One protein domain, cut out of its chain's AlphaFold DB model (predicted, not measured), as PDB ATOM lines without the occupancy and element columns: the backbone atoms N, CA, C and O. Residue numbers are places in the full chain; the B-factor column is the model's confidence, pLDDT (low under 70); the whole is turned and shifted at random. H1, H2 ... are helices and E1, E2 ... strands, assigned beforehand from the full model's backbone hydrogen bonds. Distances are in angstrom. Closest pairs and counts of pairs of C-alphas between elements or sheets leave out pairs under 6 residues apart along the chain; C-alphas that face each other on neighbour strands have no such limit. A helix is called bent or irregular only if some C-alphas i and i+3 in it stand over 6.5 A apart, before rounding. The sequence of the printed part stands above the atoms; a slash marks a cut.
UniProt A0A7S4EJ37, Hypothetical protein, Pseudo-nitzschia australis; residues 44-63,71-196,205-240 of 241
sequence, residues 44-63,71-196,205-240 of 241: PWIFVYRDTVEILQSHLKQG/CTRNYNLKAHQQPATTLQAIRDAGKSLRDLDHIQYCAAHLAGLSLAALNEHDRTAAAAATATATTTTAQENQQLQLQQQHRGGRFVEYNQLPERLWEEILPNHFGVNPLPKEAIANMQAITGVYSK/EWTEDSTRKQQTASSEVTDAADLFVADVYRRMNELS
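AT A GLANCE: This is residues 44 to 63, 71 to 196 and 205 to 240 of the 241 residues of the protein "Hypothetical protein" of Pseudo-nitzschia australis (UniProt A0A7S4EJ37). A small sheet of two side-by-side strands, E1 and E2, sits in the middle of a flat, loosely built body, with the long helix H3 running past one side of it and H5, then H6 farther out, on the other. H4 folds back from the far end of H3, while H1, H2 and H8 gather round its first half, with H7 on H1, and H9 packs on both H3 and E2. The printed part has 182 residues, with nine named helices and two strands in the order E1 H1 H2 H3 H4 E2 H5 H6 H7 H8 H9; the sheet E1 E2 is parallel and the class is mostly helix. The whole is only just loose, close to compact, with a radius of gyration of the C-alphas of 19.6 A and spans of 55 by 47 by 24 A.

IN THESE COORDINATES: E1 is residues 45 to 49, with C-alpha 45 at (-53.747, 31.573, -4.615), and E2 is residues 153 to 157. H3, residues 102 to 133, is 46.2 A long and begins at C-alpha 102 (-31.326, 31.823, -25.172). H4 is residues 138 to 149, 16.8 A long, H5 residues 163 to 173 and H6 residues 181 to 191, 15.6 A long. H1 is residues 52 to 60, H2 84 to 92, H7 210 to 215, H8 219 to 228 and H9 230 to 238, ending at C-alpha 238 (-50.647, 15.634, -10.895).

HOW THE PARTS SIT: E1 and E2 are parallel at 28 degrees, with N 47 and O 154 at 2.8 A and N 156 and O 47 at 3.0 A, within hydrogen-bond range. The closest C-alphas of H3 and E2 are those of His 121 and Gly 153, 5.5 A apart. H3 is the hub. With residues 108 to 116 alone it touches H2, about perpendicular at 73 degrees, closest at the C-alphas of Thr 86 and Gly 112, 4.0 A. With residues 103 to 111 alone it touches H8 at a shallow tilt of 27 degrees, the same way, closest at Gln 104 and Ala 224, 5.3 A between C-alphas. H3 and H4 form a helical hairpin and only just touch, with 3 pairs of C-alphas within 8 A. H1 touches H7, closest at the C-alphas of Glu 54 and Lys 213, 5.7 A. H5 is near E2, and H6 is apart from both strands. H5 is irregular, C-alphas 167 and 170 being 7.1 A apart, with 5 of 7 O i to N i+4 pairs within hydrogen-bond range; in the other helices every such pair is.

THE WHOLE: The two C-alphas farthest apart, those of Gly 63 and Thr 137, are 60.4 A apart. Residues 64 to 70 and 197 to 204 are not printed, with C-alpha gaps of 14.4 A and 11.1 A. Of the links that are printed whole, none is long. Mean pLDDT of the printed part is 87.6; residues 62 to 63, 132, 135 to 136 and 144 to 151 are under 70.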
ATOM      1  N   PRO A  44     -55.774  32.437  -0.304       87.75
ATOM      2  CA  PRO A  44     -55.688  31.411  -1.333       87.75
ATOM      3  C   PRO A  44     -55.113  31.995  -2.623       87.75
ATOM      4  O   PRO A  44     -55.403  33.133  -3.003       87.75
ATOM      5  N   TRP A  45     -54.313  31.197  -3.323       89.56
ATOM      6  CA  TRP A  45     -53.747  31.573  -4.615       89.56
ATOM      7  C   TRP A  45     -53.945  30.464  -5.643       89.56
ATOM      8  O   TRP A  45     -54.171  29.304  -5.304       89.56
ATOM      9  N   ILE A  46     -53.879  30.836  -6.919       92.19
ATOM     10  CA  ILE A  46     -53.868  29.893  -8.033       92.19
ATOM     11  C   ILE A  46     -52.633  30.147  -8.892       92.19
ATOM     12  O   ILE A  46     -52.240  31.299  -9.096       92.19
ATOM     13  N   PHE A  47     -52.026  29.081  -9.399       93.56
ATOM     14  CA  PHE A  47     -50.977  29.140 -10.406       93.56
ATOM     15  C   PHE A  47     -51.512  28.521 -11.691       93.56
ATOM     16  O   PHE A  47     -51.702  27.310 -11.792       93.56
ATOM     17  N   VAL A  48     -51.792  29.386 -12.664       94.06
ATOM     18  CA  VAL A  48     -52.282  28.960 -13.970       94.06
ATOM     19  C   VAL A  48     -51.089  28.554 -14.823       94.06
ATOM     20  O   VAL A  48     -50.207  29.375 -15.083       94.06
ATOM     21  N   TYR A  49     -51.071  27.302 -15.267       94.12
ATOM     22  CA  TYR A  49     -50.030  26.758 -16.132       94.12
ATOM     23  C   TYR A  49     -50.628  26.315 -17.471       94.12
ATOM     24  O   TYR A  49     -51.834  26.136 -17.611       94.12
ATOM     25  N   ARG A  50     -49.785  26.200 -18.495       93.56
ATOM     26  CA  ARG A  50     -50.168  25.771 -19.844       93.56
ATOM     27  C   ARG A  50     -49.046  24.927 -20.427       93.56
ATOM     28  O   ARG A  50     -47.928  24.978 -19.912       93.56
ATOM     29  N   ASP A  51     -49.353  24.211 -21.502       93.44
ATOM     30  CA  ASP A  51     -48.379  23.563 -22.371       93.44
ATOM     31  C   ASP A  51     -47.117  24.423 -22.560       93.44
ATOM     32  O   ASP A  51     -47.154  25.610 -22.919       93.44
ATOM     33  N   THR A  52     -45.981  23.812 -22.253       94.38
ATOM     34  CA  THR A  52     -44.690  24.488 -22.147       94.38
ATOM     35  C   THR A  52     -44.152  24.888 -23.513       94.38
ATOM     36  O   THR A  52     -43.556  25.962 -23.642       94.38
ATOM     37  N   VAL A  53     -44.422  24.086 -24.547       92.94
ATOM     38  CA  VAL A  53     -44.043  24.382 -25.931       92.94
ATOM     39  C   VAL A  53     -44.817  25.599 -26.432       92.94
ATOM     40  O   VAL A  53     -44.223  26.517 -26.998       92.94
ATOM     41  N   GLU A  54     -46.119  25.687 -26.155       90.62
ATOM     42  CA  GLU A  54     -46.932  26.852 -26.512       90.62
ATOM     43  C   GLU A  54     -46.438  28.148 -25.858       90.62
ATOM     44  O   GLU A  54     -46.414  29.204 -26.511       90.62
ATOM     45  N   ILE A  55     -46.040  28.083 -24.580       90.94
ATOM     46  CA  ILE A  55     -45.480  29.226 -23.845       90.94
ATOM     47  C   ILE A  55     -44.172  29.672 -24.501       90.94
ATOM     48  O   ILE A  55     -44.033  30.850 -24.862       90.94
ATOM     49  N   LEU A  56     -43.229  28.746 -24.699       90.25
ATOM     50  CA  LEU A  56     -41.927  29.055 -25.289       90.25
ATOM     51  C   LEU A  56     -42.075  29.581 -26.716       90.25
ATOM     52  O   LEU A  56     -41.520  30.633 -27.037       90.25
ATOM     53  N   GLN A  57     -42.909  28.949 -27.540       88.06
ATOM     54  CA  GLN A  57     -43.177  29.392 -28.904       88.06
ATOM     55  C   GLN A  57     -43.785  30.801 -28.930       88.06
ATOM     56  O   GLN A  57     -43.399  31.636 -29.753       88.06
ATOM     57  N   SER A  58     -44.693  31.124 -28.003       84.88
ATOM     58  CA  SER A  58     -45.264  32.473 -27.903       84.88
ATOM     59  C   SER A  58     -44.226  33.527 -27.504       84.88
ATOM     60  O   SER A  58     -44.298  34.659 -27.989       84.88
ATOM     61  N   HIS A  59     -43.280  33.191 -26.626       83.38
ATOM     62  CA  HIS A  59     -42.211  34.106 -26.219       83.38
ATOM     63  C   HIS A  59     -41.126  34.253 -27.288       83.38
ATOM     64  O   HIS A  59     -40.591  35.346 -27.477       83.38
ATOM     65  N   LEU A  60     -40.812  33.174 -28.005       83.31
ATOM     66  CA  LEU A  60     -39.720  33.142 -28.968       83.31
ATOM     67  C   LEU A  60     -40.115  33.692 -30.344       83.31
ATOM     68  O   LEU A  60     -39.234  34.227 -31.018       83.31
ATOM     69  N   LYS A  61     -41.404  33.647 -30.712       75.25
ATOM     70  CA  LYS A  61     -41.951  34.156 -31.984       75.25
ATOM     71  C   LYS A  61     -42.107  35.681 -32.050       75.25
ATOM     72  O   LYS A  61     -42.308  36.218 -33.138       75.25
ATOM     73  N   GLN A  62     -42.047  36.407 -30.928       61.41
ATOM     74  CA  GLN A  62     -42.185  37.869 -30.955       61.41
ATOM     75  C   GLN A  62     -40.987  38.520 -31.665       61.41
ATOM     76  O   GLN A  62     -39.880  38.587 -31.139       61.41
ATOM     77  N   GLY A  63     -41.249  38.970 -32.896       50.62
ATOM     78  CA  GLY A  63     -40.304  39.594 -33.807       50.62
ATOM     79  C   GLY A  63     -39.980  41.035 -33.430       50.62
ATOM     80  O   GLY A  63     -40.788  41.942 -33.606       50.62
ATOM     81  N   CYS A  71     -38.436  36.352 -20.971       83.25
ATOM     82  CA  CYS A  71     -37.705  35.256 -20.339       83.25
ATOM     83  C   CYS A  71     -36.178  35.372 -20.451       83.25
ATOM     84  O   CYS A  71     -35.476  34.755 -19.663       83.25
ATOM     85  N   THR A  72     -35.643  36.169 -21.382       86.81
ATOM     86  CA  THR A  72     -34.194  36.352 -21.561       86.81
ATOM     87  C   THR A  72     -33.678  37.632 -20.907       86.81
ATOM     88  O   THR A  72     -32.490  37.927 -21.006       86.81
ATOM     89  N   ARG A  73     -34.530  38.406 -20.217       86.25
ATOM     90  CA  ARG A  73     -34.118  39.649 -19.532       86.25
ATOM     91  C   ARG A  73     -32.980  39.425 -18.538       86.25
ATOM     92  O   ARG A  73     -32.105  40.274 -18.415       86.25
ATOM     93  N   ASN A  74     -32.983  38.269 -17.883       88.25
ATOM     94  CA  ASN A  74     -31.995  37.903 -16.876       88.25
ATOM     95  C   ASN A  74     -30.841  37.054 -17.439       88.25
ATOM     96  O   ASN A  74     -29.941  36.695 -16.686       88.25
ATOM     97  N   TYR A  75     -30.820  36.761 -18.743       89.31
ATOM     98  CA  TYR A  75     -29.845  35.857 -19.369       89.31
ATOM     99  C   TYR A  75     -28.387  36.260 -19.088       89.31
ATOM    100  O   TYR A  75     -27.574  35.433 -18.691       89.31
ATOM    101  N   ASN A  76     -28.078  37.558 -19.189       89.81
ATOM    102  CA  ASN A  76     -26.724  38.092 -18.991       89.81
ATOM    103  C   ASN A  76     -26.359  38.373 -17.520       89.81
ATOM    104  O   ASN A  76     -25.285  38.910 -17.243       89.81
ATOM    105  N   LEU A  77     -27.244  38.069 -16.565       90.88
ATOM    106  CA  LEU A  77     -26.952  38.282 -15.149       90.88
ATOM    107  C   LEU A  77     -25.951  37.244 -14.630       90.88
ATOM    108  O   LEU A  77     -25.957  36.074 -15.026       90.88
ATOM    109  N   LYS A  78     -25.107  37.659 -13.681       92.75
ATOM    110  CA  LYS A  78     -24.167  36.751 -13.009       92.75
ATOM    111  C   LYS A  78     -24.934  35.723 -12.179       92.75
ATOM    112  O   LYS A  78     -26.017  36.013 -11.685       92.75
ATOM    113  N   ALA A  79     -24.333  34.556 -11.936       91.44
ATOM    114  CA  ALA A  79     -24.978  33.456 -11.212       91.44
ATOM    115  C   ALA A  79     -25.627  33.880  -9.876       91.44
ATOM    116  O   ALA A  79     -26.768  33.532  -9.626       91.44
ATOM    117  N   HIS A  80     -24.970  34.704  -9.054       91.56
ATOM    118  CA  HIS A  80     -25.532  35.168  -7.772       91.56
ATOM    119  C   HIS A  80     -26.749  36.109  -7.901       91.56
ATOM    120  O   HIS A  80     -27.417  36.384  -6.911       91.56
ATOM    121  N   GLN A  81     -27.012  36.634  -9.099       92.19
ATOM    122  CA  GLN A  81     -28.155  37.496  -9.414       92.19
ATOM    123  C   GLN A  81     -29.285  36.714 -10.098       92.19
ATOM    124  O   GLN A  81     -30.375  37.251 -10.285       92.19
ATOM    125  N   GLN A  82     -29.027  35.465 -10.498       92.56
ATOM    126  CA  GLN A  82     -30.038  34.597 -11.085       92.56
ATOM    127  C   GLN A  82     -31.030  34.137 -10.009       92.56
ATOM    128  O   GLN A  82     -30.632  33.908  -8.862       92.56
ATOM    129  N   PRO A  83     -32.314  33.932 -10.353       91.06
ATOM    130  CA  PRO A  83     -33.263  33.313  -9.437       91.06
ATOM    131  C   PRO A  83     -32.778  31.925  -9.001       91.06
ATOM    132  O   PRO A  83     -32.383  31.106  -9.834       91.06
ATOM    133  N   ALA A  84     -32.845  31.639  -7.699       93.19
ATOM    134  CA  ALA A  84     -32.364  30.374  -7.141       93.19
ATOM    135  C   ALA A  84     -33.045  29.148  -7.774       93.19
ATOM    136  O   ALA A  84     -32.377  28.151  -8.045       93.19
ATOM    137  N   THR A  85     -34.344  29.244  -8.074       94.44
ATOM    138  CA  THR A  85     -35.116  28.179  -8.730       94.44
ATOM    139  C   THR A  85     -34.759  28.007 -10.205       94.44
ATOM    140  O   THR A  85     -34.754  26.886 -10.695       94.44
ATOM    141  N   THR A  86     -34.381  29.075 -10.916       94.94
ATOM    142  CA  THR A  86     -33.831  28.956 -12.279       94.94
ATOM    143  C   THR A  86     -32.482  28.242 -12.247       94.94
ATOM    144  O   THR A  86     -32.259  27.322 -13.023       94.94
ATOM    145  N   LEU A  87     -31.592  28.599 -11.313       96.19
ATOM    146  CA  LEU A  87     -30.328  27.874 -11.140       96.19
ATOM    147  C   LEU A  87     -30.546  26.409 -10.751       96.19
ATOM    148  O   LEU A  87     -29.741  25.565 -11.129       96.19
ATOM    149  N   GLN A  88     -31.593  26.116  -9.978       96.38
ATOM    150  CA  GLN A  88     -31.978  24.750  -9.646       96.38
ATOM    151  C   GLN A  88     -32.401  23.979 -10.896       96.38
ATOM    152  O   GLN A  88     -31.777  22.971 -11.183       96.38
ATOM    153  N   ALA A  89     -33.325  24.508 -11.702       96.88
ATOM    154  CA  ALA A  89     -33.731  23.872 -12.957       96.88
ATOM    155  C   ALA A  89     -32.542  23.616 -13.907       96.88
ATOM    156  O   ALA A  89     -32.462  22.572 -14.546       96.88
ATOM    157  N   ILE A  90     -31.574  24.541 -13.962       97.62
ATOM    158  CA  ILE A  90     -30.341  24.366 -14.747       97.62
ATOM    159  C   ILE A  90     -29.504  23.187 -14.226       97.62
ATOM    160  O   ILE A  90     -29.001  22.395 -15.023       97.62
ATOM    161  N   ARG A  91     -29.349  23.070 -12.900       97.19
ATOM    162  CA  ARG A  91     -28.603  21.970 -12.269       97.19
ATOM    163  C   ARG A  91     -29.309  20.629 -12.433       97.19
ATOM    164  O   ARG A  91     -28.632  19.650 -12.727       97.19
ATOM    165  N   ASP A  92     -30.627  20.602 -12.266       97.38
ATOM    166  CA  ASP A  92     -31.439  19.386 -12.365       97.38
ATOM    167  C   ASP A  92     -31.385  18.812 -13.794       97.38
ATOM    168  O   ASP A  92     -31.287  17.604 -13.975       97.38
ATOM    169  N   ALA A  93     -31.293  19.683 -14.805       97.12
ATOM    170  CA  ALA A  93     -31.046  19.307 -16.199       97.12
ATOM    171  C   ALA A  93     -29.572  18.954 -16.521       97.12
ATOM    172  O   ALA A  93     -29.226  18.729 -17.683       97.12
ATOM    173  N   GLY A  94     -28.672  18.962 -15.531       97.56
ATOM    174  CA  GLY A  94     -27.249  18.649 -15.717       97.56
ATOM    175  C   GLY A  94     -26.476  19.668 -16.564       97.56
ATOM    176  O   GLY A  94     -25.475  19.316 -17.190       97.56
ATOM    177  N   LYS A  95     -26.931  20.927 -16.626       97.25
ATOM    178  CA  LYS A  95     -26.311  22.000 -17.421       97.25
ATOM    179  C   LYS A  95     -25.598  23.021 -16.538       97.25
ATOM    180  O   LYS A  95     -25.806  23.098 -15.327       97.25
ATOM    181  N   SER A  96     -24.762  23.853 -17.158       96.12
ATOM    182  CA  SER A  96     -24.194  25.044 -16.524       96.12
ATOM    183  C   SER A  96     -24.764  26.311 -17.159       96.12
ATOM    184  O   SER A  96     -25.093  26.328 -18.343       96.12
ATOM    185  N   LEU A  97     -24.852  27.401 -16.389       94.81
ATOM    186  CA  LEU A  97     -25.384  28.683 -16.874       94.81
ATOM    187  C   LEU A  97     -24.641  29.210 -18.116       94.81
ATOM    188  O   LEU A  97     -25.232  29.926 -18.917       94.81
ATOM    189  N   ARG A  98     -23.350  28.887 -18.260       92.81
ATOM    190  CA  ARG A  98     -22.508  29.377 -19.364       92.81
ATOM    191  C   ARG A  98     -22.745  28.632 -20.676       92.81
ATOM    192  O   ARG A  98     -22.387  29.167 -21.718       92.81
ATOM    193  N   ASP A  99     -23.333  27.441 -20.608       93.88
ATOM    194  CA  ASP A  99     -23.507  26.549 -21.759       93.88
ATOM    195  C   ASP A  99     -24.910  26.649 -22.373       93.88
ATOM    196  O   ASP A  99     -25.202  25.962 -23.349       93.88
ATOM    197  N   LEU A 100     -25.791  27.461 -21.782       94.94
ATOM    198  CA  LEU A 100     -27.172  27.615 -22.226       94.94
ATOM    199  C   LEU A 100     -27.249  28.633 -23.353       94.94
ATOM    200  O   LEU A 100     -26.763  29.751 -23.205       94.94
ATOM    201  N   ASP A 101     -27.950  28.290 -24.426       94.00
ATOM    202  CA  ASP A 101     -28.432  29.295 -25.367       94.00
ATOM    203  C   ASP A 101     -29.669  30.044 -24.816       94.00
ATOM    204  O   ASP A 101     -30.193  29.769 -23.730       94.00
ATOM    205  N   HIS A 102     -30.165  31.026 -25.573       92.50
ATOM    206  CA  HIS A 102     -31.326  31.823 -25.172       92.50
ATOM    207  C   HIS A 102     -32.631  31.015 -25.049       92.50
ATOM    208  O   HIS A 102     -33.490  31.390 -24.248       92.50
ATOM    209  N   ILE A 103     -32.810  29.955 -25.843       93.56
ATOM    210  CA  ILE A 103     -34.001  29.093 -25.817       93.56
ATOM    211  C   ILE A 103     -33.956  28.230 -24.558       93.56
ATOM    212  O   ILE A 103     -34.903  28.239 -23.772       93.56
ATOM    213  N   GLN A 104     -32.821  27.577 -24.316       96.00
ATOM    214  CA  GLN A 104     -32.580  26.751 -23.138       96.00
ATOM    215  C   GLN A 104     -32.690  27.563 -21.848       96.00
ATOM    216  O   GLN A 104     -33.359  27.138 -20.910       96.00
ATOM    217  N   TYR A 105     -32.116  28.768 -21.804       95.94
ATOM    218  CA  TYR A 105     -32.289  29.645 -20.648       95.94
ATOM    219  C   TYR A 105     -33.752  30.066 -20.459       95.94
ATOM    220  O   TYR A 105     -34.231  30.106 -19.329       95.94
ATOM    221  N   CYS A 106     -34.484  30.365 -21.538       94.50
ATOM    222  CA  CYS A 106     -35.907  30.702 -21.453       94.50
ATOM    223  C   CYS A 106     -36.725  29.536 -20.865       94.50
ATOM    224  O   CYS A 106     -37.557  29.761 -19.984       94.50
ATOM    225  N   ALA A 107     -36.440  28.299 -21.287       96.19
ATOM    226  CA  ALA A 107     -37.047  27.082 -20.747       96.19
ATOM    227  C   ALA A 107     -36.669  26.846 -19.276       96.19
ATOM    228  O   ALA A 107     -37.550  26.670 -18.438       96.19
ATOM    229  N   ALA A 108     -35.387  26.963 -18.921       96.94
ATOM    230  CA  ALA A 108     -34.926  26.875 -17.535       96.94
ATOM    231  C   ALA A 108     -35.539  27.964 -16.637       96.94
ATOM    232  O   ALA A 108     -35.844  27.733 -15.465       96.94
ATOM    233  N   HIS A 109     -35.742  29.167 -17.173       95.00
ATOM    234  CA  HIS A 109     -36.395  30.246 -16.449       95.00
ATOM    235  C   HIS A 109     -37.879  29.943 -16.207       95.00
ATOM    236  O   HIS A 109     -38.344  30.115 -15.081       95.00
ATOM    237  N   LEU A 110     -38.591  29.430 -17.218       94.94
ATOM    238  CA  LEU A 110     -39.972  28.958 -17.083       94.94
ATOM    239  C   LEU A 110     -40.085  27.847 -16.030       94.94
ATOM    240  O   LEU A 110     -40.911  27.952 -15.125       94.94
ATOM    241  N   ALA A 111     -39.206  26.842 -16.085       96.38
ATOM    242  CA  ALA A 111     -39.118  25.798 -15.067       96.38
ATOM    243  C   ALA A 111     -38.880  26.385 -13.669       96.38
ATOM    244  O   ALA A 111     -39.543  25.996 -12.714       96.38
ATOM    245  N   GLY A 112     -38.002  27.387 -13.549       94.81
ATOM    246  CA  GLY A 112     -37.746  28.080 -12.288       94.81
ATOM    247  C   GLY A 112     -38.961  28.824 -11.716       94.81
ATOM    248  O   GLY A 112     -39.109  28.879 -10.494       94.81
ATOM    249  N   LEU A 113     -39.837  29.384 -12.558       93.00
ATOM    250  CA  LEU A 113     -41.093  30.006 -12.112       93.00
ATOM    251  C   LEU A 113     -42.068  28.951 -11.580       93.00
ATOM    252  O   LEU A 113     -42.600  29.102 -10.480       93.00
ATOM    253  N   SER A 114     -42.247  27.866 -12.329       95.06
ATOM    254  CA  SER A 114     -43.119  26.755 -11.945       95.06
ATOM    255  C   SER A 114     -42.621  26.041 -10.682       95.06
ATOM    256  O   SER A 114     -43.397  25.731  -9.782       95.06
ATOM    257  N   LEU A 115     -41.304  25.875 -10.544       95.12
ATOM    258  CA  LEU A 115     -40.680  25.309  -9.352       95.12
ATOM    259  C   LEU A 115     -40.856  26.206  -8.123       95.12
ATOM    260  O   LEU A 115     -41.059  25.705  -7.023       95.12
ATOM    261  N   ALA A 116     -40.823  27.531  -8.293       92.50
ATOM    262  CA  ALA A 116     -41.116  28.448  -7.194       92.50
ATOM    263  C   ALA A 116     -42.557  28.284  -6.682       92.50
ATOM    264  O   ALA A 116     -42.774  28.355  -5.474       92.50
ATOM    265  N   ALA A 117     -43.519  28.036  -7.577       91.75
ATOM    266  CA  ALA A 117     -44.903  27.761  -7.201       91.75
ATOM    267  C   ALA A 117     -45.054  26.395  -6.509       91.75
ATOM    268  O   ALA A 117     -45.708  26.313  -5.472       91.75
ATOM    269  N   LEU A 118     -44.402  25.344  -7.019       92.75
ATOM    270  CA  LEU A 118     -44.384  24.019  -6.379       92.75
ATOM    271  C   LEU A 118     -43.769  24.051  -4.981       92.75
ATOM    272  O   LEU A 118     -44.371  23.547  -4.040       92.75
ATOM    273  N   ASN A 119     -42.609  24.692  -4.825       92.31
ATOM    274  CA  ASN A 119     -41.954  24.818  -3.523       92.31
ATOM    275  C   ASN A 119     -42.862  25.527  -2.513       92.31
ATOM    276  O   ASN A 119     -42.880  25.174  -1.336       92.31
ATOM    277  N   GLU A 120     -43.619  26.525  -2.969       89.62
ATOM    278  CA  GLU A 120     -44.551  27.241  -2.112       89.62
ATOM    279  C   GLU A 120     -45.776  26.395  -1.748       89.62
ATOM    280  O   GLU A 120     -46.162  26.354  -0.579       89.62
ATOM    281  N   HIS A 121     -46.339  25.670  -2.715       89.62
ATOM    282  CA  HIS A 121     -47.399  24.696  -2.470       89.62
ATOM    283  C   HIS A 121     -46.965  23.665  -1.416       89.62
ATOM    284  O   HIS A 121     -47.621  23.520  -0.382       89.62
ATOM    285  N   ASP A 122     -45.806  23.032  -1.615       90.88
ATOM    286  CA  ASP A 122     -45.247  22.026  -0.707       90.88
ATOM    287  C   ASP A 122     -45.010  22.588   0.698       90.88
ATOM    288  O   ASP A 122     -45.332  21.945   1.699       90.88
ATOM    289  N   ARG A 123     -44.494  23.819   0.789       87.56
ATOM    290  CA  ARG A 123     -44.275  24.508   2.066       87.56
ATOM    291  C   ARG A 123     -45.588  24.708   2.824       87.56
ATOM    292  O   ARG A 123     -45.636  24.461   4.030       87.56
ATOM    293  N   THR A 124     -46.641  25.155   2.138       83.94
ATOM    294  CA  THR A 124     -47.961  25.354   2.760       83.94
ATOM    295  C   THR A 124     -48.609  24.031   3.171       83.94
ATOM    296  O   THR A 124     -49.131  23.937   4.281       83.94
ATOM    297  N   ALA A 125     -48.479  22.986   2.350       84.00
ATOM    298  CA  ALA A 125     -48.966  21.645   2.663       84.00
ATOM    299  C   ALA A 125     -48.243  21.033   3.880       84.00
ATOM    300  O   ALA A 125     -48.883  20.468   4.766       84.00
ATOM    301  N   ALA A 126     -46.922  21.205   3.984       85.00
ATOM    302  CA  ALA A 126     -46.142  20.729   5.128       85.00
ATOM    303  C   ALA A 126     -46.504  21.460   6.436       85.00
ATOM    304  O   ALA A 126     -46.620  20.833   7.497       85.00
ATOM    305  N   ALA A 127     -46.725  22.777   6.368       81.69
ATOM    306  CA  ALA A 127     -47.185  23.562   7.514       81.69
ATOM    307  C   ALA A 127     -48.576  23.103   7.990       81.69
ATOM    308  O   ALA A 127     -48.796  22.933   9.190       81.69
ATOM    309  N   ALA A 128     -49.482  22.831   7.047       76.44
ATOM    310  CA  ALA A 128     -50.809  22.295   7.322       76.44
ATOM    311  C   ALA A 128     -50.758  20.901   7.977       76.44
ATOM    312  O   ALA A 128     -51.401  20.685   9.005       76.44
ATOM    313  N   ALA A 129     -49.941  19.982   7.450       78.06
ATOM    314  CA  ALA A 129     -49.778  18.636   8.006       78.06
ATOM    315  C   ALA A 129     -49.249  18.653   9.453       78.06
ATOM    316  O   ALA A 129     -49.724  17.896  10.302       78.06
ATOM    317  N   THR A 130     -48.314  19.561   9.754       80.94
ATOM    318  CA  THR A 130     -47.776  19.746  11.113       80.94
ATOM    319  C   THR A 130     -48.855  20.240  12.085       80.94
ATOM    320  O   THR A 130     -48.941  19.760  13.216       80.94
ATOM    321  N   ALA A 131     -49.726  21.156  11.646       73.69
ATOM    322  CA  ALA A 131     -50.838  21.643  12.464       73.69
ATOM    323  C   ALA A 131     -51.861  20.529  12.771       73.69
ATOM    324  O   ALA A 131     -52.284  20.380  13.920       73.69
ATOM    325  N   THR A 132     -52.196  19.692  11.781       69.50
ATOM    326  CA  THR A 132     -53.116  18.555  11.962       69.50
ATOM    327  C   THR A 132     -52.565  17.527  12.957       69.50
ATOM    328  O   THR A 132     -53.307  17.042  13.806       69.50
ATOM    329  N   ALA A 133     -51.257  17.244  12.936       72.81
ATOM    330  CA  ALA A 133     -50.629  16.290  13.862       72.81
ATOM    331  C   ALA A 133     -50.712  16.702  15.346       72.81
ATOM    332  O   ALA A 133     -50.567  15.861  16.230       72.81
ATOM    333  N   THR A 134     -50.960  17.984  15.626       71.94
ATOM    334  CA  THR A 134     -51.064  18.518  16.996       71.94
ATOM    335  C   THR A 134     -52.506  18.470  17.532       71.94
ATOM    336  O   THR A 134     -52.744  18.778  18.697       71.94
ATOM    337  N   THR A 135     -53.476  18.077  16.700       65.56
ATOM    338  CA  THR A 135     -54.910  18.146  17.010       65.56
ATOM    339  C   THR A 135     -55.476  16.748  17.297       65.56
ATOM    340  O   THR A 135     -55.376  15.837  16.478       65.56
ATOM    341  N   THR A 136     -56.053  16.553  18.488       64.44
ATOM    342  CA  THR A 136     -56.364  15.217  19.044       64.44
ATOM    343  C   THR A 136     -57.729  14.632  18.674       64.44
ATOM    344  O   THR A 136     -57.975  13.471  19.001       64.44
ATOM    345  N   THR A 137     -58.631  15.364  18.007       76.75
ATOM    346  CA  THR A 137     -59.979  14.845  17.701       76.75
ATOM    347  C   THR A 137     -60.267  14.718  16.202       76.75
ATOM    348  O   THR A 137     -59.891  15.554  15.384       76.75
ATOM    349  N   ALA A 138     -60.980  13.652  15.824       72.31
ATOM    350  CA  ALA A 138     -61.333  13.360  14.432       72.31
ATOM    351  C   ALA A 138     -62.234  14.437  13.787       72.31
ATOM    352  O   ALA A 138     -62.144  14.668  12.584       72.31
ATOM    353  N   GLN A 139     -63.068  15.118  14.582       70.06
ATOM    354  CA  GLN A 139     -63.931  16.205  14.103       70.06
ATOM    355  C   GLN A 139     -63.142  17.486  13.805       70.06
ATOM    356  O   GLN A 139     -63.365  18.108  12.768       70.06
ATOM    357  N   GLU A 140     -62.177  17.848  14.656       72.75
ATOM    358  CA  GLU A 140     -61.284  18.979  14.384       72.75
ATOM    359  C   GLU A 140     -60.415  18.704  13.149       72.75
ATOM    360  O   GLU A 140     -60.231  19.596  12.323       72.75
ATOM    361  N   ASN A 141     -59.978  17.455  12.947       70.12
ATOM    362  CA  ASN A 141     -59.229  17.057  11.753       70.12
ATOM    363  C   ASN A 141     -60.040  17.212  10.457       70.12
ATOM    364  O   ASN A 141     -59.500  17.684   9.459       70.12
ATOM    365  N   GLN A 142     -61.335  16.881  10.462       73.38
ATOM    366  CA  GLN A 142     -62.196  17.066   9.288       73.38
ATOM    367  C   GLN A 142     -62.421  18.553   8.965       73.38
ATOM    368  O   GLN A 142     -62.377  18.959   7.803       73.38
ATOM    369  N   GLN A 143     -62.620  19.389   9.988       71.06
ATOM    370  CA  GLN A 143     -62.805  20.827   9.801       71.06
ATOM    371  C   GLN A 143     -61.503  21.530   9.382       71.06
ATOM    372  O   GLN A 143     -61.543  22.436   8.547       71.06
ATOM    373  N   LEU A 144     -60.350  21.077   9.886       69.88
ATOM    374  CA  LEU A 144     -59.027  21.525   9.446       69.88
ATOM    375  C   LEU A 144     -58.744  21.119   7.999       69.88
ATOM    376  O   LEU A 144     -58.261  21.955   7.245       69.88
ATOM    377  N   GLN A 145     -59.093  19.901   7.576       67.62
ATOM    378  CA  GLN A 145     -58.942  19.474   6.177       67.62
ATOM    379  C   GLN A 145     -59.768  20.342   5.218       67.62
ATOM    380  O   GLN A 145     -59.244  20.798   4.204       67.62
ATOM    381  N   LEU A 146     -61.026  20.649   5.558       67.00
ATOM    382  CA  LEU A 146     -61.852  21.564   4.759       67.00
ATOM    383  C   LEU A 146     -61.262  22.982   4.735       67.00
ATOM    384  O   LEU A 146     -61.177  23.601   3.680       67.00
ATOM    385  N   GLN A 147     -60.784  23.494   5.874       64.25
ATOM    386  CA  GLN A 147     -60.102  24.792   5.915       64.25
ATOM    387  C   GLN A 147     -58.796  24.794   5.112       64.25
ATOM    388  O   GLN A 147     -58.480  25.804   4.495       64.25
ATOM    389  N   GLN A 148     -58.064  23.679   5.070       63.97
ATOM    390  CA  GLN A 148     -56.855  23.507   4.258       63.97
ATOM    391  C   GLN A 148     -57.178  23.466   2.760       63.97
ATOM    392  O   GLN A 148     -56.435  24.038   1.972       63.97
ATOM    393  N   GLN A 149     -58.326  22.918   2.348       61.78
ATOM    394  CA  GLN A 149     -58.775  23.012   0.949       61.78
ATOM    395  C   GLN A 149     -59.042  24.455   0.483       61.78
ATOM    396  O   GLN A 149     -58.993  24.719  -0.722       61.78
ATOM    397  N   HIS A 150     -59.308  25.368   1.426       63.34
ATOM    398  CA  HIS A 150     -59.478  26.809   1.200       63.34
ATOM    399  C   HIS A 150     -58.200  27.628   1.458       63.34
ATOM    400  O   HIS A 150     -58.175  28.828   1.187       63.34
ATOM    401  N   ARG A 151     -57.145  27.017   2.013       66.00
ATOM    402  CA  ARG A 151     -55.907  27.693   2.421       66.00
ATOM    403  C   ARG A 151     -54.731  27.073   1.687       66.00
ATOM    404  O   ARG A 151     -54.279  25.986   2.023       66.00
ATOM    405  N   GLY A 152     -54.209  27.789   0.700       78.31
ATOM    406  CA  GLY A 152     -53.030  27.359  -0.042       78.31
ATOM    407  C   GLY A 152     -53.121  27.661  -1.528       78.31
ATOM    408  O   GLY A 152     -53.987  28.412  -1.991       78.31
ATOM    409  N   GLY A 153     -52.180  27.085  -2.264       87.12
ATOM    410  CA  GLY A 153     -52.125  27.183  -3.712       87.12
ATOM    411  C   GLY A 153     -52.891  26.084  -4.411       87.12
ATOM    412  O   GLY A 153     -52.861  24.944  -3.964       87.12
ATOM    413  N   ARG A 154     -53.508  26.402  -5.548       90.31
ATOM    414  CA  ARG A 154     -53.959  25.400  -6.523       90.31
ATOM    415  C   ARG A 154     -53.258  25.590  -7.856       90.31
ATOM    416  O   ARG A 154     -53.044  26.724  -8.287       90.31
ATOM    417  N   PHE A 155     -52.952  24.489  -8.524       93.56
ATOM    418  CA  PHE A 155     -52.525  24.502  -9.917       93.56
ATOM    419  C   PHE A 155     -53.756  24.386 -10.809       93.56
ATOM    420  O   PHE A 155     -54.674  23.631 -10.505       93.56
ATOM    421  N   VAL A 156     -53.804  25.187 -11.871       93.12
ATOM    422  CA  VAL A 156     -54.939  25.212 -12.800       93.12
ATOM    423  C   VAL A 156     -54.403  25.162 -14.218       93.12
ATOM    424  O   VAL A 156     -53.637  26.039 -14.627       93.12
ATOM    425  N   GLU A 157     -54.815  24.153 -14.974       93.50
ATOM    426  CA  GLU A 157     -54.454  24.054 -16.382       93.50
ATOM    427  C   GLU A 157     -55.246  25.079 -17.203       93.50
ATOM    428  O   GLU A 157     -56.460  25.227 -17.063       93.50
ATOM    429  N   TYR A 158     -54.556  25.817 -18.068       90.38
ATOM    430  CA  TYR A 158     -55.145  26.918 -18.825       90.38
ATOM    431  C   TYR A 158     -56.281  26.472 -19.760       90.38
ATOM    432  O   TYR A 158     -57.198  27.249 -19.996       90.38
ATOM    433  N   ASN A 159     -56.234  25.250 -20.297       89.44
ATOM    434  CA  ASN A 159     -57.268  24.702 -21.191       89.44
ATOM    435  C   ASN A 159     -58.592  24.370 -20.477       89.44
ATOM    436  O   ASN A 159     -59.598  24.174 -21.147       89.44
ATOM    437  N   GLN A 160     -58.601  24.325 -19.144       90.69
ATOM    438  CA  GLN A 160     -59.808  24.152 -18.330       90.69
ATOM    439  C   GLN A 160     -60.460  25.497 -17.981       90.69
ATOM    440  O   GLN A 160     -61.498  25.550 -17.319       90.69
ATOM    441  N   LEU A 161     -59.818  26.600 -18.371       90.81
ATOM    442  CA  LEU A 161     -60.383  27.931 -18.272       90.81
ATOM    443  C   LEU A 161     -61.112  28.271 -19.580       90.81
ATOM    444  O   LEU A 161     -60.583  28.005 -20.659       90.81
ATOM    445  N   PRO A 162     -62.247  28.978 -19.495       92.06
ATOM    446  CA  PRO A 162     -62.726  29.691 -18.309       92.06
ATOM    447  C   PRO A 162     -63.682  28.910 -17.385       92.06
ATOM    448  O   PRO A 162     -63.911  29.372 -16.269       92.06
ATOM    449  N   GLU A 163     -64.206  27.751 -17.786       92.31
ATOM    450  CA  GLU A 163     -65.291  27.029 -17.096       92.31
ATOM    451  C   GLU A 163     -64.968  26.722 -15.629       92.31
ATOM    452  O   GLU A 163     -65.740  27.054 -14.720       92.31
ATOM    453  N   ARG A 164     -63.759  26.207 -15.372       92.56
ATOM    454  CA  ARG A 164     -63.299  25.854 -14.022       92.56
ATOM    455  C   ARG A 164     -63.284  27.047 -13.058       92.56
ATOM    456  O   ARG A 164     -63.366  26.866 -11.840       92.56
ATOM    457  N   LEU A 165     -63.213  28.278 -13.576       91.88
ATOM    458  CA  LEU A 165     -63.194  29.490 -12.761       91.88
ATOM    459  C   LEU A 165     -64.477  29.654 -11.941       91.88
ATOM    460  O   LEU A 165     -64.399  29.864 -10.731       91.88
ATOM    461  N   TRP A 166     -65.646  29.584 -12.577       93.12
ATOM    462  CA  TRP A 166     -66.928  29.829 -11.905       93.12
ATOM    463  C   TRP A 166     -67.575  28.565 -11.341       93.12
ATOM    464  O   TRP A 166     -68.419  28.684 -10.455       93.12
ATOM    465  N   GLU A 167     -67.182  27.381 -11.811       91.81
ATOM    466  CA  GLU A 167     -67.703  26.105 -11.302       91.81
ATOM    467  C   GLU A 167     -66.971  25.633 -10.043       91.81
ATOM    468  O   GLU A 167     -67.593  25.075  -9.139       91.81
ATOM    469  N   GLU A 168     -65.664  25.887  -9.952       90.62
ATOM    470  CA  GLU A 168     -64.830  25.319  -8.893       90.62
ATOM    471  C   GLU A 168     -64.019  26.379  -8.146       90.62
ATOM    472  O   GLU A 168     -64.095  26.472  -6.921       90.62
ATOM    473  N   ILE A 169     -63.246  27.200  -8.860       90.69
ATOM    474  CA  ILE A 169     -62.235  28.064  -8.237       90.69
ATOM    475  C   ILE A 169     -62.889  29.154  -7.381       90.69
ATOM    476  O   ILE A 169     -62.589  29.279  -6.195       90.69
ATOM    477  N   LEU A 170     -63.799  29.946  -7.946       91.06
ATOM    478  CA  LEU A 170     -64.490  31.003  -7.207       91.06
ATOM    479  C   LEU A 170     -65.332  30.463  -6.037       91.06
ATOM    480  O   LEU A 170     -65.132  30.953  -4.922       91.06
ATOM    481  N   PRO A 171     -66.225  29.470  -6.221       90.50
ATOM    482  CA  PRO A 171     -67.067  29.000  -5.124       90.50
ATOM    483  C   PRO A 171     -66.283  28.224  -4.061       90.50
ATOM    484  O   PRO A 171     -66.492  28.460  -2.870       90.50
ATOM    485  N   ASN A 172     -65.372  27.333  -4.468       87.69
ATOM    486  CA  ASN A 172     -64.760  26.362  -3.559       87.69
ATOM    487  C   ASN A 172     -63.363  26.770  -3.099       87.69
ATOM    488  O   ASN A 172     -62.999  26.446  -1.980       87.69
ATOM    489  N   HIS A 173     -62.560  27.468  -3.904       87.44
ATOM    490  CA  HIS A 173     -61.219  27.895  -3.468       87.44
ATOM    491  C   HIS A 173     -61.254  29.270  -2.802       87.44
ATOM    492  O   HIS A 173     -60.711  29.453  -1.718       87.44
ATOM    493  N   PHE A 174     -61.967  30.222  -3.409       88.56
ATOM    494  CA  PHE A 174     -62.091  31.591  -2.888       88.56
ATOM    495  C   PHE A 174     -63.315  31.817  -1.989       88.56
ATOM    496  O   PHE A 174     -63.474  32.910  -1.446       88.56
ATOM    497  N   GLY A 175     -64.180  30.811  -1.814       88.19
ATOM    498  CA  GLY A 175     -65.344  30.895  -0.926       88.19
ATOM    499  C   GLY A 175     -66.439  31.853  -1.410       88.19
ATOM    500  O   GLY A 175     -67.251  32.321  -0.612       88.19
ATOM    501  N   VAL A 176     -66.475  32.172  -2.706       87.44
ATOM    502  CA  VAL A 176     -67.482  33.053  -3.315       87.44
ATOM    503  C   VAL A 176     -68.734  32.230  -3.633       87.44
ATOM    504  O   VAL A 176     -69.050  32.001  -4.790       87.44
ATOM    505  N   ASN A 177     -69.437  31.726  -2.619       84.88
ATOM    506  CA  ASN A 177     -70.619  30.872  -2.794       84.88
ATOM    507  C   ASN A 177     -71.827  31.440  -2.015       84.88
ATOM    508  O   ASN A 177     -71.693  31.676  -0.812       84.88
ATOM    509  N   PRO A 178     -73.004  31.649  -2.647       85.00
ATOM    510  CA  PRO A 178     -73.324  31.396  -4.058       85.00
ATOM    511  C   PRO A 178     -72.823  32.480  -5.015       85.00
ATOM    512  O   PRO A 178     -72.897  33.671  -4.717       85.00
ATOM    513  N   LEU A 179     -72.389  32.068  -6.213       89.50
ATOM    514  CA  LEU A 179     -72.181  33.000  -7.322       89.50
ATOM    515  C   LEU A 179     -73.537  33.425  -7.911       89.50
ATOM    516  O   LEU A 179     -74.346  32.563  -8.270       89.50
ATOM    517  N   PRO A 180     -73.800  34.734  -8.076       93.06
ATOM    518  CA  PRO A 180     -74.996  35.201  -8.767       93.06
ATOM    519  C   PRO A 180     -75.041  34.691 -10.213       93.06
ATOM    520  O   PRO A 180     -74.068  34.829 -10.954       93.06
ATOM    521  N   LYS A 181     -76.192  34.166 -10.652       92.94
ATOM    522  CA  LYS A 181     -76.374  33.648 -12.025       92.94
ATOM    523  C   LYS A 181     -76.056  34.690 -13.101       92.94
ATOM    524  O   LYS A 181     -75.472  34.362 -14.125       92.94
ATOM    525  N   GLU A 182     -76.404  35.947 -12.843       94.38
ATOM    526  CA  GLU A 182     -76.096  37.068 -13.734       94.38
ATOM    527  C   GLU A 182     -74.583  37.302 -13.863       94.38
ATOM    528  O   GLU A 182     -74.085  37.562 -14.953       94.38
ATOM    529  N   ALA A 183     -73.824  37.136 -12.773       90.81
ATOM    530  CA  ALA A 183     -72.370  37.242 -12.815       90.81
ATOM    531  C   ALA A 183     -71.752  36.128 -13.674       90.81
ATOM    532  O   ALA A 183     -70.842  36.402 -14.453       90.81
ATOM    533  N   ILE A 184     -72.276  34.900 -13.584       92.56
ATOM    534  CA  ILE A 184     -71.845  33.776 -14.430       92.56
ATOM    535  C   ILE A 184     -72.131  34.075 -15.906       92.56
ATOM    536  O   ILE A 184     -71.223  33.977 -16.727       92.56
ATOM    537  N   ALA A 185     -73.347  34.522 -16.233       92.44
ATOM    538  CA  ALA A 185     -73.718  34.882 -17.603       92.44
ATOM    539  C   ALA A 185     -72.820  35.995 -18.176       92.44
ATOM    540  O   ALA A 185     -72.374  35.913 -19.321       92.44
ATOM    541  N   ASN A 186     -72.489  37.003 -17.363       91.38
ATOM    542  CA  ASN A 186     -71.576  38.076 -17.756       91.38
ATOM    543  C   ASN A 186     -70.148  37.568 -17.994       91.38
ATOM    544  O   ASN A 186     -69.513  37.970 -18.969       91.38
ATOM    545  N   MET A 187     -69.638  36.685 -17.128       91.50
ATOM    546  CA  MET A 187     -68.318  36.077 -17.319       91.50
ATOM    547  C   MET A 187     -68.271  35.278 -18.624       91.50
ATOM    548  O   MET A 187     -67.387  35.532 -19.437       91.50
ATOM    549  N   GLN A 188     -69.264  34.417 -18.869       91.12
ATOM    550  CA  GLN A 188     -69.377  33.617 -20.095       91.12
ATOM    551  C   GLN A 188     -69.429  34.484 -21.361       91.12
ATOM    552  O   GLN A 188     -68.756  34.190 -22.349       91.12
ATOM    553  N   ALA A 189     -70.182  35.589 -21.327       88.44
ATOM    554  CA  ALA A 189     -70.278  36.510 -22.456       88.44
ATOM    555  C   ALA A 189     -68.939  37.207 -22.766       88.44
ATOM    556  O   ALA A 189     -68.595  37.406 -23.931       88.44
ATOM    557  N   ILE A 190     -68.168  37.578 -21.736       86.69
ATOM    558  CA  ILE A 190     -66.902  38.310 -21.901       86.69
ATOM    559  C   ILE A 190     -65.756  37.378 -22.320       86.69
ATOM    560  O   ILE A 190     -64.886  37.791 -23.092       86.69
ATOM    561  N   THR A 191     -65.727  36.135 -21.834       86.06
ATOM    562  CA  THR A 191     -64.615  35.205 -22.093       86.06
ATOM    563  C   THR A 191     -64.518  34.746 -23.547       86.06
ATOM    564  O   THR A 191     -63.433  34.366 -23.976       86.06
ATOM    565  N   GLY A 192     -65.597  34.852 -24.331       81.44
ATOM    566  CA  GLY A 192     -65.584  34.553 -25.770       81.44
ATOM    567  C   GLY A 192     -64.832  35.574 -26.639       81.44
ATOM    568  O   GLY A 192     -64.680  35.377 -27.846       81.44
ATOM    569  N   VAL A 193     -64.352  36.678 -26.055       81.88
ATOM    570  CA  VAL A 193     -63.728  37.785 -26.789       81.88
ATOM    571  C   VAL A 193     -62.207  37.794 -26.624       81.88
ATOM    572  O   VAL A 193     -61.660  37.648 -25.531       81.88
ATOM    573  N   TYR A 194     -61.486  38.049 -27.720       76.56
ATOM    574  CA  TYR A 194     -60.030  38.144 -27.711       76.56
ATOM    575  C   TYR A 194     -59.519  39.344 -26.887       76.56
ATOM    576  O   TYR A 194     -59.532  40.494 -27.331       76.56
ATOM    577  N   SER A 195     -58.959  39.052 -25.709       75.50
ATOM    578  CA  SER A 195     -58.501  40.034 -24.711       75.50
ATOM    579  C   SER A 195     -57.411  41.009 -25.176       75.50
ATOM    580  O   SER A 195     -57.260  42.092 -24.610       75.50
ATOM    581  N   LYS A 196     -56.639  40.652 -26.212       73.56
ATOM    582  CA  LYS A 196     -55.563  41.497 -26.776       73.56
ATOM    583  C   LYS A 196     -55.994  42.244 -28.043       73.56
ATOM    584  O   LYS A 196     -55.163  42.878 -28.702       73.56
ATOM    585  N   GLU A 205     -63.845  37.414 -32.023       82.19
ATOM    586  CA  GLU A 205     -64.028  36.101 -31.424       82.19
ATOM    587  C   GLU A 205     -62.665  35.485 -31.103       82.19
ATOM    588  O   GLU A 205     -61.705  35.588 -31.881       82.19
ATOM    589  N   TRP A 206     -62.558  34.921 -29.904       79.88
ATOM    590  CA  TRP A 206     -61.366  34.196 -29.512       79.88
ATOM    591  C   TRP A 206     -61.267  32.913 -30.339       79.88
ATOM    592  O   TRP A 206     -62.202  32.127 -30.414       79.88
ATOM    593  N   THR A 207     -60.118  32.704 -30.975       77.31
ATOM    594  CA  THR A 207     -59.820  31.466 -31.695       77.31
ATOM    595  C   THR A 207     -58.640  30.797 -31.022       77.31
ATOM    596  O   THR A 207     -57.588  31.427 -30.850       77.31
ATOM    597  N   GLU A 208     -58.807  29.527 -30.675       78.00
ATOM    598  CA  GLU A 208     -57.736  28.724 -30.111       78.00
ATOM    599  C   GLU A 208     -56.558  28.621 -31.094       78.00
ATOM    600  O   GLU A 208     -56.725  28.376 -32.290       78.00
ATOM    601  N   ASP A 209     -55.340  28.844 -30.597       81.00
ATOM    602  CA  ASP A 209     -54.118  28.780 -31.398       81.00
ATOM    603  C   ASP A 209     -53.115  27.714 -30.937       81.00
ATOM    604  O   ASP A 209     -51.992  27.688 -31.453       81.00
ATOM    605  N   SER A 210     -53.539  26.834 -30.026       79.62
ATOM    606  CA  SER A 210     -52.764  25.759 -29.393       79.62
ATOM    607  C   SER A 210     -52.146  24.812 -30.433       79.62
ATOM    608  O   SER A 210     -50.925  24.774 -30.601       79.62
ATOM    609  N   THR A 211     -52.980  24.168 -31.260       79.50
ATOM    610  CA  THR A 211     -52.548  23.188 -32.279       79.50
ATOM    611  C   THR A 211     -51.531  23.769 -33.259       79.50
ATOM    612  O   THR A 211     -50.508  23.159 -33.561       79.50
ATOM    613  N   ARG A 212     -51.768  25.000 -33.731       82.50
ATOM    614  CA  ARG A 212     -50.858  25.679 -34.661       82.50
ATOM    615  C   ARG A 212     -49.511  25.984 -34.007       82.50
ATOM    616  O   ARG A 212     -48.487  25.944 -34.686       82.50
ATOM    617  N   LYS A 213     -49.489  26.354 -32.724       82.69
ATOM    618  CA  LYS A 213     -48.239  26.645 -32.007       82.69
ATOM    619  C   LYS A 213     -47.401  25.390 -31.827       82.69
ATOM    620  O   LYS A 213     -46.214  25.460 -32.115       82.69
ATOM    621  N   GLN A 214     -48.023  24.276 -31.451       82.12
ATOM    622  CA  GLN A 214     -47.340  22.990 -31.325       82.12
ATOM    623  C   GLN A 214     -46.770  22.524 -32.672       82.12
ATOM    624  O   GLN A 214     -45.581  22.253 -32.775       82.12
ATOM    625  N   GLN A 215     -47.573  22.548 -33.742       85.75
ATOM    626  CA  GLN A 215     -47.136  22.119 -35.080       85.75
ATOM    627  C   GLN A 215     -46.020  22.979 -35.687       85.75
ATOM    628  O   GLN A 215     -45.322  22.533 -36.591       85.75
ATOM    629  N   THR A 216     -45.885  24.233 -35.246       88.50
ATOM    630  CA  THR A 216     -44.881  25.171 -35.776       88.50
ATOM    631  C   THR A 216     -43.703  25.386 -34.832       88.50
ATOM    632  O   THR A 216     -42.840  26.215 -35.135       88.50
ATOM    633  N   ALA A 217     -43.677  24.706 -33.684       89.19
ATOM    634  CA  ALA A 217     -42.547  24.750 -32.771       89.19
ATOM    635  C   ALA A 217     -41.329  24.096 -33.431       89.19
ATOM    636  O   ALA A 217     -41.447  23.063 -34.089       89.19
ATOM    637  N   SER A 218     -40.165  24.730 -33.296       91.75
ATOM    638  CA  SER A 218     -38.922  24.131 -33.774       91.75
ATOM    639  C   SER A 218     -38.478  23.015 -32.826       91.75
ATOM    640  O   SER A 218     -38.870  23.006 -31.656       91.75
ATOM    641  N   SER A 219     -37.648  22.088 -33.310       94.19
ATOM    642  CA  SER A 219     -37.136  20.997 -32.475       94.19
ATOM    643  C   SER A 219     -36.371  21.527 -31.265       94.19
ATOM    644  O   SER A 219     -36.566  21.024 -30.173       94.19
ATOM    645  N   GLU A 220     -35.618  22.623 -31.400       94.00
ATOM    646  CA  GLU A 220     -34.880  23.228 -30.284       94.00
ATOM    647  C   GLU A 220     -35.803  23.731 -29.163       94.00
ATOM    648  O   GLU A 220     -35.423  23.719 -27.992       94.00
ATOM    649  N   VAL A 221     -37.015  24.187 -29.506       93.56
ATOM    650  CA  VAL A 221     -38.012  24.624 -28.519       93.56
ATOM    651  C   VAL A 221     -38.588  23.426 -27.779       93.56
ATOM    652  O   VAL A 221     -38.686  23.474 -26.553       93.56
ATOM    653  N   THR A 222     -38.956  22.376 -28.510       95.06
ATOM    654  CA  THR A 222     -39.487  21.140 -27.929       95.06
ATOM    655  C   THR A 222     -38.433  20.456 -27.060       95.06
ATOM    656  O   THR A 222     -38.694  20.211 -25.888       95.06
ATOM    657  N   ASP A 223     -37.205  20.302 -27.560       96.56
ATOM    658  CA  ASP A 223     -36.085  19.700 -26.831       96.56
ATOM    659  C   ASP A 223     -35.765  20.472 -25.540       96.56
ATOM    660  O   ASP A 223     -35.500  19.881 -24.493       96.56
ATOM    661  N   ALA A 224     -35.804  21.810 -25.581       96.50
ATOM    662  CA  ALA A 224     -35.601  22.629 -24.387       96.50
ATOM    663  C   ALA A 224     -36.775  22.525 -23.398       96.50
ATOM    664  O   ALA A 224     -36.554  22.522 -22.186       96.50
ATOM    665  N   ALA A 225     -38.016  22.452 -23.888       96.31
ATOM    666  CA  ALA A 225     -39.186  22.247 -23.039       96.31
ATOM    667  C   ALA A 225     -39.104  20.900 -22.309       96.31
ATOM    668  O   ALA A 225     -39.281  20.858 -21.088       96.31
ATOM    669  N   ASP A 226     -38.764  19.845 -23.047       97.69
ATOM    670  CA  ASP A 226     -38.632  18.486 -22.536       97.69
ATOM    671  C   ASP A 226     -37.499  18.389 -21.513       97.69
ATOM    672  O   ASP A 226     -37.685  17.842 -20.429       97.69
ATOM    673  N   LEU A 227     -36.347  18.998 -21.810       97.94
ATOM    674  CA  LEU A 227     -35.178  18.947 -20.935       97.94
ATOM    675  C   LEU A 227     -35.375  19.693 -19.607       97.94
ATOM    676  O   LEU A 227     -34.898  19.226 -18.576       97.94
ATOM    677  N   PHE A 228     -36.010  20.870 -19.617       97.94
ATOM    678  CA  PHE A 228     -36.063  21.728 -18.423       97.94
ATOM    679  C   PHE A 228     -37.407  21.722 -17.699       97.94
ATOM    680  O   PHE A 228     -37.437  21.944 -16.489       97.94
ATOM    681  N   VAL A 229     -38.522  21.562 -18.416       95.94
ATOM    682  CA  VAL A 229     -39.854  21.897 -17.887       95.94
ATOM    683  C   VAL A 229     -40.748  20.672 -17.709       95.94
ATOM    684  O   VAL A 229     -41.636  20.722 -16.859       95.94
ATOM    685  N   ALA A 230     -40.514  19.575 -18.439       96.12
ATOM    686  CA  ALA A 230     -41.394  18.402 -18.454       96.12
ATOM    687  C   ALA A 230     -41.705  17.840 -17.058       96.12
ATOM    688  O   ALA A 230     -42.870  17.626 -16.722       96.12
ATOM    689  N   ASP A 231     -40.690  17.662 -16.211       96.62
ATOM    690  CA  ASP A 231     -40.878  17.098 -14.870       96.62
ATOM    691  C   ASP A 231     -41.703  18.007 -13.959       96.62
ATOM    692  O   ASP A 231     -42.604  17.559 -13.246       96.62
ATOM    693  N   VAL A 232     -41.422  19.306 -14.018       96.00
ATOM    694  CA  VAL A 232     -42.133  20.321 -13.243       96.00
ATOM    695  C   VAL A 232     -43.577  20.457 -13.734       96.00
ATOM    696  O   VAL A 232     -44.493  20.566 -12.920       96.00
ATOM    697  N   TYR A 233     -43.793  20.406 -15.050       96.06
ATOM    698  CA  TYR A 233     -45.121  20.405 -15.659       96.06
ATOM    699  C   TYR A 233     -45.943  19.199 -15.208       96.06
ATOM    700  O   TYR A 233     -47.052  19.367 -14.704       96.06
ATOM    701  N   ARG A 234     -45.379  17.993 -15.322       96.81
ATOM    702  CA  ARG A 234     -46.024  16.746 -14.900       96.81
ATOM    703  C   ARG A 234     -46.435  16.800 -13.430       96.81
ATOM    704  O   ARG A 234     -47.572  16.470 -13.115       96.81
ATOM    705  N   ARG A 235     -45.562  17.308 -12.556       96.12
ATOM    706  CA  ARG A 235     -45.874  17.467 -11.130       96.12
ATOM    707  C   ARG A 235     -47.002  18.469 -10.870       96.12
ATOM    708  O   ARG A 235     -47.867  18.204 -10.044       96.12
ATOM    709  N   MET A 236     -47.022  19.612 -11.561       95.25
ATOM    710  CA  MET A 236     -48.153  20.548 -11.461       95.25
ATOM    711  C   MET A 236     -49.450  19.918 -11.973       95.25
ATOM    712  O   MET A 236     -50.505  20.160 -11.396       95.25
ATOM    713  N   ASN A 237     -49.365  19.090 -13.015       94.75
ATOM    714  CA  ASN A 237     -50.514  18.394 -13.572       94.75
ATOM    715  C   ASN A 237     -51.098  17.355 -12.611       94.75
ATOM    716  O   ASN A 237     -52.307  17.317 -12.412       94.75
ATOM    717  N   GLU A 238     -50.245  16.575 -11.950       94.81
ATOM    718  CA  GLU A 238     -50.647  15.634 -10.895       94.81
ATOM    719  C   GLU A 238     -51.369  16.335  -9.727       94.81
ATOM    720  O   GLU A 238     -52.271  15.753  -9.137       94.81
ATOM    721  N   LEU A 239     -51.003  17.587  -9.418       92.12
ATOM    722  CA  LEU A 239     -51.602  18.404  -8.351       92.12
ATOM    723  C   LEU A 239     -52.809  19.251  -8.802       92.12
ATOM    724  O   LEU A 239     -53.391  19.970  -7.992       92.12
ATOM    725  N   SER A 240     -53.140  19.237 -10.093       88.62
ATOM    726  CA  SER A 240     -54.243  20.014 -10.673       88.62
ATOM    727  C   SER A 240     -55.591  19.289 -10.564       88.62
ATOM    728  O   SER A 240     -56.636  19.923 -10.719       88.62
TER     729      SER A 240